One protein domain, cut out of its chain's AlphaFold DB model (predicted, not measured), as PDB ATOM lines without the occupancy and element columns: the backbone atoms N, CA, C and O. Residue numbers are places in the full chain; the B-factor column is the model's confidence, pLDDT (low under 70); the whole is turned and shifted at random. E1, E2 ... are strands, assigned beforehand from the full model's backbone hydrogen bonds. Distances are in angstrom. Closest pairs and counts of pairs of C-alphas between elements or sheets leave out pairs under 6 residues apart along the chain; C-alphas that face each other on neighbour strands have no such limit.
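Overview. This is residues 259 to 311 of the 892 residues of an uncharacterized protein of Marinitoga piezophila (strain DSM 14283 / JCM 11233 / KA3) (UniProt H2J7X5). With little regular structure, this is a small three-stranded antiparallel sheet, with the long unnamed stretch of residues 259 to 276 looping out and back over one face. A second unnamed stretch, residues 281 to 294, joins E1 to E2. The printed part has 53 residues, 19 of them in E1, E2 and E3: all strand, no named helix, sheet order E1, E2, E3. It is compact, with a radius of gyration of the C-alphas of 11.2 A, and elongated, spanning 34 by 21 by 15 A.

Arrangement. After residues 259 to 276, E1, residues 277 to 280, is an edge strand. Its residues 279 to 280 pair antiparallel with residues 283 to 284. E2, residues 295 to 302, is its antiparallel neighbour at 169 degrees, with N 279 and O 298 2.9 A apart, within hydrogen-bond range. E3, residues 305 to 311, is the other edge strand, antiparallel to E2 at 158 degrees, with N 297 and O 309 2.8 A apart, also within that range. E1 and E2 form a hairpin, as do E2 and E3; the three make a meander, each strand the antiparallel neighbour of the one before.

Along the chain. E1 begins at C-alpha 277, (135.092, 143.183, 196.000), and measures 10.3 A. E2 measures 22.9 A, E3 21.3 A, ending at C-alpha 311, (136.768, 127.067, 188.650).

Size, cuts and confidence. The C-alphas farthest apart, of Asn 265 and Glu 303, are 34.7 A apart. The printed part has no cut; the link E1 to E2 is long, E2 to E3 tight. The model's pLDDT is under 70 in residues 259 to 274 and 286 to 294.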
ATOM      1  N   GLU A 259     142.325 138.547 183.585       64.62
ATOM      2  CA  GLU A 259     142.383 137.106 183.280       64.62
ATOM      3  C   GLU A 259     142.350 136.212 184.537       64.62
ATOM      4  O   GLU A 259     142.877 136.578 185.589       64.62
ATOM      5  N   ILE A 260     141.729 135.026 184.432       66.69
ATOM      6  CA  ILE A 260     141.596 134.017 185.504       66.69
ATOM      7  C   ILE A 260     141.691 132.605 184.888       66.69
ATOM      8  O   ILE A 260     141.125 132.356 183.825       66.69
ATOM      9  N   ASN A 261     142.384 131.669 185.556       65.62
ATOM     10  CA  ASN A 261     142.451 130.255 185.156       65.62
ATOM     11  C   ASN A 261     141.365 129.411 185.861       65.62
ATOM     12  O   ASN A 261     141.178 129.517 187.074       65.62
ATOM     13  N   ASN A 262     140.699 128.532 185.104       63.00
ATOM     14  CA  ASN A 262     139.489 127.824 185.529       63.00
ATOM     15  C   ASN A 262     139.690 126.340 185.895       63.00
ATOM     16  O   ASN A 262     138.802 125.752 186.514       63.00
ATOM     17  N   TYR A 263     140.831 125.728 185.564       62.03
ATOM     18  CA  TYR A 263     141.110 124.319 185.879       62.03
ATOM     19  C   TYR A 263     142.469 124.170 186.562       62.03
ATOM     20  O   TYR A 263     143.474 124.703 186.088       62.03
ATOM     21  N   ILE A 264     142.495 123.449 187.684       62.69
ATOM     22  CA  ILE A 264     143.668 123.357 188.553       62.69
ATOM     23  C   ILE A 264     143.835 121.915 189.030       62.69
ATOM     24  O   ILE A 264     142.949 121.361 189.665       62.69
ATOM     25  N   ASN A 265     144.989 121.302 188.773       57.66
ATOM     26  CA  ASN A 265     145.367 119.986 189.315       57.66
ATOM     27  C   ASN A 265     146.088 120.095 190.679       57.66
ATOM     28  O   ASN A 265     146.720 119.149 191.142       57.66
ATOM     29  N   THR A 266     146.030 121.271 191.313       58.41
ATOM     30  CA  THR A 266     146.620 121.596 192.621       58.41
ATOM     31  C   THR A 266     145.762 122.656 193.331       58.41
ATOM     32  O   THR A 266     144.889 123.267 192.722       58.41
ATOM     33  N   LYS A 267     145.979 122.897 194.632       54.12
ATOM     34  CA  LYS A 267     145.113 123.765 195.461       54.12
ATOM     35  C   LYS A 267     145.716 125.149 195.735       54.12
ATOM     36  O   LYS A 267     146.057 125.454 196.876       54.12
ATOM     37  N   LYS A 268     145.874 125.978 194.694       57.88
ATOM     38  CA  LYS A 268     146.298 127.395 194.794       57.88
ATOM     39  C   LYS A 268     145.654 128.263 193.702       57.88
ATOM     40  O   LYS A 268     145.447 127.785 192.594       57.88
ATOM     41  N   LEU A 269     145.398 129.538 194.011       60.44
ATOM     42  CA  LEU A 269     144.964 130.593 193.078       60.44
ATOM     43  C   LEU A 269     145.620 131.936 193.443       60.44
ATOM     44  O   LEU A 269     145.931 132.171 194.612       60.44
ATOM     45  N   SER A 270     145.783 132.812 192.451       56.81
ATOM     46  CA  SER A 270     146.307 134.183 192.565       56.81
ATOM     47  C   SER A 270     145.601 135.111 191.566       56.81
ATOM     48  O   SER A 270     145.081 134.635 190.557       56.81
ATOM     49  N   PHE A 271     145.574 136.419 191.846       62.56
ATOM     50  CA  PHE A 271     144.953 137.444 190.995       62.56
ATOM     51  C   PHE A 271     145.811 138.717 190.995       62.56
ATOM     52  O   PHE A 271     146.147 139.213 192.069       62.56
ATOM     53  N   ASP A 272     146.089 139.278 189.816       54.59
ATOM     54  CA  ASP A 272     147.091 140.345 189.641       54.59
ATOM     55  C   ASP A 272     146.486 141.744 189.371       54.59
ATOM     56  O   ASP A 272     147.135 142.605 188.778       54.59
ATOM     57  N   PHE A 273     145.235 141.998 189.783       58.09
ATOM     58  CA  PHE A 273     144.530 143.265 189.517       58.09
ATOM     59  C   PHE A 273     143.650 143.741 190.693       58.09
ATOM     60  O   PHE A 273     143.026 142.909 191.354       58.09
ATOM     61  N   PRO A 274     143.541 145.063 190.951       59.31
ATOM     62  CA  PRO A 274     142.652 145.606 191.976       59.31
ATOM     63  C   PRO A 274     141.174 145.546 191.559       59.31
ATOM     64  O   PRO A 274     140.794 145.956 190.464       59.31
ATOM     65  N   TYR A 275     140.331 145.088 192.480       70.38
ATOM     66  CA  TYR A 275     138.874 144.983 192.360       70.38
ATOM     67  C   TYR A 275     138.199 145.709 193.529       70.38
ATOM     68  O   TYR A 275     138.818 145.903 194.575       70.38
ATOM     69  N   LYS A 276     136.914 146.069 193.400       72.38
ATOM     70  CA  LYS A 276     136.159 146.618 194.540       72.38
ATOM     71  C   LYS A 276     135.901 145.535 195.590       72.38
ATOM     72  O   LYS A 276     136.218 145.746 196.756       72.38
ATOM     73  N   LYS A 277     135.339 144.387 195.173       78.50
ATOM     74  CA  LYS A 277     135.092 143.183 196.000       78.50
ATOM     75  C   LYS A 277     135.050 141.903 195.153       78.50
ATOM     76  O   LYS A 277     134.536 141.930 194.034       78.50
ATOM     77  N   ILE A 278     135.509 140.782 195.721       75.75
ATOM     78  CA  ILE A 278     135.331 139.418 195.185       75.75
ATOM     79  C   ILE A 278     134.579 138.560 196.204       75.75
ATOM     80  O   ILE A 278     134.931 138.532 197.384       75.75
ATOM     81  N   TYR A 279     133.600 137.794 195.721       79.38
ATOM     82  CA  TYR A 279     132.858 136.812 196.506       79.38
ATOM     83  C   TYR A 279     133.011 135.404 195.913       79.38
ATOM     84  O   TYR A 279     132.515 135.157 194.812       79.38
ATOM     85  N   ILE A 280     133.626 134.471 196.647       75.88
ATOM     86  CA  ILE A 280     133.612 133.033 196.334       75.88
ATOM     87  C   ILE A 280     132.415 132.371 197.009       75.88
ATOM     88  O   ILE A 280     132.232 132.473 198.220       75.88
ATOM     89  N   ASN A 281     131.597 131.665 196.225       73.88
ATOM     90  CA  ASN A 281     130.430 130.911 196.701       73.88
ATOM     91  C   ASN A 281     129.491 131.743 197.620       73.88
ATOM     92  O   ASN A 281     128.860 131.206 198.529       73.88
ATOM     93  N   GLY A 282     129.412 133.063 197.392       70.75
ATOM     94  CA  GLY A 282     128.603 134.008 198.178       70.75
ATOM     95  C   GLY A 282     129.275 134.613 199.423       70.75
ATOM     96  O   GLY A 282     128.613 135.348 200.151       70.75
ATOM     97  N   LYS A 283     130.562 134.343 199.683       76.00
ATOM     98  CA  LYS A 283     131.347 134.920 200.792       76.00
ATOM     99  C   LYS A 283     132.612 135.609 200.282       76.00
ATOM    100  O   LYS A 283     133.124 135.245 199.233       76.00
ATOM    101  N   GLU A 284     133.119 136.591 201.020       78.94
ATOM    102  CA  GLU A 284     134.376 137.284 200.696       78.94
ATOM    103  C   GLU A 284     135.576 136.301 200.698       78.94
ATOM    104  O   GLU A 284     135.538 135.266 201.368       78.94
ATOM    105  N   PHE A 285     136.588 136.564 199.865       73.50
ATOM    106  CA  PHE A 285     137.596 135.574 199.441       73.50
ATOM    107  C   PHE A 285     138.494 135.010 200.568       73.50
ATOM    108  O   PHE A 285     139.018 135.756 201.391       73.50
ATOM    109  N   SER A 286     138.764 133.696 200.530       69.56
ATOM    110  CA  SER A 286     139.849 133.029 201.274       69.56
ATOM    111  C   SER A 286     140.257 131.701 200.591       69.56
ATOM    112  O   SER A 286     139.368 131.016 200.074       69.56
ATOM    113  N   PRO A 287     141.550 131.296 200.582       60.75
ATOM    114  CA  PRO A 287     142.014 130.075 199.902       60.75
ATOM    115  C   PRO A 287     141.382 128.767 200.399       60.75
ATOM    116  O   PRO A 287     141.072 127.899 199.584       60.75
ATOM    117  N   ASP A 288     141.124 128.636 201.705       62.56
ATOM    118  CA  ASP A 288     140.577 127.410 202.320       62.56
ATOM    119  C   ASP A 288     139.116 127.116 201.916       62.56
ATOM    120  O   ASP A 288     138.538 126.090 202.281       62.56
ATOM    121  N   LEU A 289     138.493 128.022 201.155       65.81
ATOM    122  CA  LEU A 289     137.155 127.849 200.593       65.81
ATOM    123  C   LEU A 289     137.153 127.014 199.299       65.81
ATOM    124  O   LEU A 289     136.073 126.619 198.854       65.81
ATOM    125  N   LEU A 290     138.326 126.735 198.712       68.44
ATOM    126  CA  LEU A 290     138.482 125.915 197.508       68.44
ATOM    127  C   LEU A 290     138.373 124.419 197.829       68.44
ATOM    128  O   LEU A 290     139.163 123.861 198.591       68.44
ATOM    129  N   LYS A 291     137.401 123.755 197.203       64.94
ATOM    130  CA  LYS A 291     137.148 122.311 197.342       64.94
ATOM    131  C   LYS A 291     137.436 121.567 196.041       64.94
ATOM    132  O   LYS A 291     137.486 122.192 194.984       64.94
ATOM    133  N   GLU A 292     137.567 120.242 196.134       60.38
ATOM    134  CA  GLU A 292     137.458 119.367 194.958       60.38
ATOM    135  C   GLU A 292     136.141 119.644 194.228       60.38
ATOM    136  O   GLU A 292     135.103 119.868 194.864       60.38
ATOM    137  N   GLY A 293     136.177 119.648 192.899       63.12
ATOM    138  CA  GLY A 293     135.048 120.101 192.098       63.12
ATOM    139  C   GLY A 293     134.882 121.627 192.043       63.12
ATOM    140  O   GLY A 293     135.850 122.384 192.045       63.12
ATOM    141  N   LYS A 294     133.631 122.079 191.886       69.50
ATOM    142  CA  LYS A 294     133.294 123.403 191.333       69.50
ATOM    143  C   LYS A 294     133.172 124.521 192.374       69.50
ATOM    144  O   LYS A 294     132.496 124.362 193.387       69.50
ATOM    145  N   ASN A 295     133.708 125.698 192.048       74.50
ATOM    146  CA  ASN A 295     133.613 126.923 192.850       74.50
ATOM    147  C   ASN A 295     133.162 128.110 191.965       74.50
ATOM    148  O   ASN A 295     133.560 128.184 190.803       74.50
ATOM    149  N   LYS A 296     132.334 129.029 192.486       80.19
ATOM    150  CA  LYS A 296     131.803 130.215 191.771       80.19
ATOM    151  C   LYS A 296     132.373 131.523 192.315       80.19
ATOM    152  O   LYS A 296     132.553 131.639 193.526       80.19
ATOM    153  N   LEU A 297     132.536 132.526 191.453       79.38
ATOM    154  CA  LEU A 297     133.010 133.871 191.782       79.38
ATOM    155  C   LEU A 297     132.041 134.952 191.261       79.38
ATOM    156  O   LEU A 297     131.598 134.886 190.114       79.38
ATOM    157  N   LYS A 298     131.757 135.972 192.086       85.00
ATOM    158  CA  LYS A 298     131.199 137.274 191.662       85.00
ATOM    159  C   LYS A 298     132.212 138.379 191.956       85.00
ATOM    160  O   LYS A 298     132.749 138.427 193.063       85.00
ATOM    161  N   ILE A 299     132.421 139.278 190.997       82.44
ATOM    162  CA  ILE A 299     133.406 140.362 191.056       82.44
ATOM    163  C   ILE A 299     132.699 141.700 190.788       82.44
ATOM    164  O   ILE A 299     131.989 141.847 189.792       82.44
ATOM    165  N   GLU A 300     132.868 142.675 191.686       84.62
ATOM    166  CA  GLU A 300     132.458 144.070 191.462       84.62
ATOM    167  C   GLU A 300     133.656 144.845 190.899       84.62
ATOM    168  O   GLU A 300     134.689 144.969 191.565       84.62
ATOM    169  N   LEU A 301     133.523 145.335 189.663       80.25
ATOM    170  CA  LEU A 301     134.586 146.059 188.956       80.25
ATOM    171  C   LEU A 301     134.465 147.568 189.190       80.25
ATOM    172  O   LEU A 301     135.430 148.226 189.566       80.25
ATOM    173  N   LEU A 302     133.255 148.101 189.010       80.12
ATOM    174  CA  LEU A 302     132.877 149.489 189.269       80.12
ATOM    175  C   LEU A 302     131.461 149.518 189.860       80.12
ATOM    176  O   LEU A 302     130.772 148.501 189.928       80.12
ATOM    177  N   GLU A 303     131.012 150.695 190.292       78.69
ATOM    178  CA  GLU A 303     129.614 150.893 190.682       78.69
ATOM    179  C   GLU A 303     128.670 150.563 189.513       78.69
ATOM    180  O   GLU A 303     128.862 151.052 188.402       78.69
ATOM    181  N   ASN A 304     127.683 149.696 189.762       80.19
ATOM    182  CA  ASN A 304     126.753 149.146 188.765       80.19
ATOM    183  C   ASN A 304     127.416 148.375 187.596       80.19
ATOM    184  O   ASN A 304     126.806 148.235 186.531       80.19
ATOM    185  N   VAL A 305     128.636 147.841 187.797       85.88
ATOM    186  CA  VAL A 305     129.332 146.962 186.835       85.88
ATOM    187  C   VAL A 305     129.806 145.666 187.504       85.88
ATOM    188  O   VAL A 305     130.732 145.669 188.324       85.88
ATOM    189  N   PHE A 306     129.206 144.538 187.112       86.00
ATOM    190  CA  PHE A 306     129.438 143.221 187.724       86.00
ATOM    191  C   PHE A 306     129.932 142.171 186.722       86.00
ATOM    192  O   PHE A 306     129.478 142.145 185.578       86.00
ATOM    193  N   TRP A 307     130.804 141.266 187.181       86.81
ATOM    194  CA  TRP A 307     131.332 140.129 186.414       86.81
ATOM    195  C   TRP A 307     131.241 138.801 187.200       86.81
ATOM    196  O   TRP A 307     131.274 138.802 188.434       86.81
ATOM    197  N   MET A 308     131.097 137.673 186.492       82.94
ATOM    198  CA  MET A 308     130.844 136.324 187.034       82.94
ATOM    199  C   MET A 308     131.773 135.276 186.379       82.94
ATOM    200  O   MET A 308     131.984 135.337 185.171       82.94
ATOM    201  N   VAL A 309     132.316 134.311 187.146       81.69
ATOM    202  CA  VAL A 309     133.255 133.262 186.649       81.69
ATOM    203  C   VAL A 309     133.315 132.021 187.585       81.69
ATOM    204  O   VAL A 309     132.817 132.084 188.710       81.69
ATOM    205  N   GLU A 310     133.845 130.864 187.145       77.31
ATOM    206  CA  GLU A 310     133.799 129.561 187.864       77.31
ATOM    207  C   GLU A 310     135.071 128.680 187.658       77.31
ATOM    208  O   GLU A 310     135.655 128.730 186.581       77.31
ATOM    209  N   VAL A 311     135.482 127.847 188.645       72.19
ATOM    210  CA  VAL A 311     136.768 127.067 188.650       72.19
ATOM    211  C   VAL A 311     136.683 125.618 189.240       72.19
ATOM    212  O   VAL A 311     135.743 125.356 189.998       72.19
TER     213      VAL A 311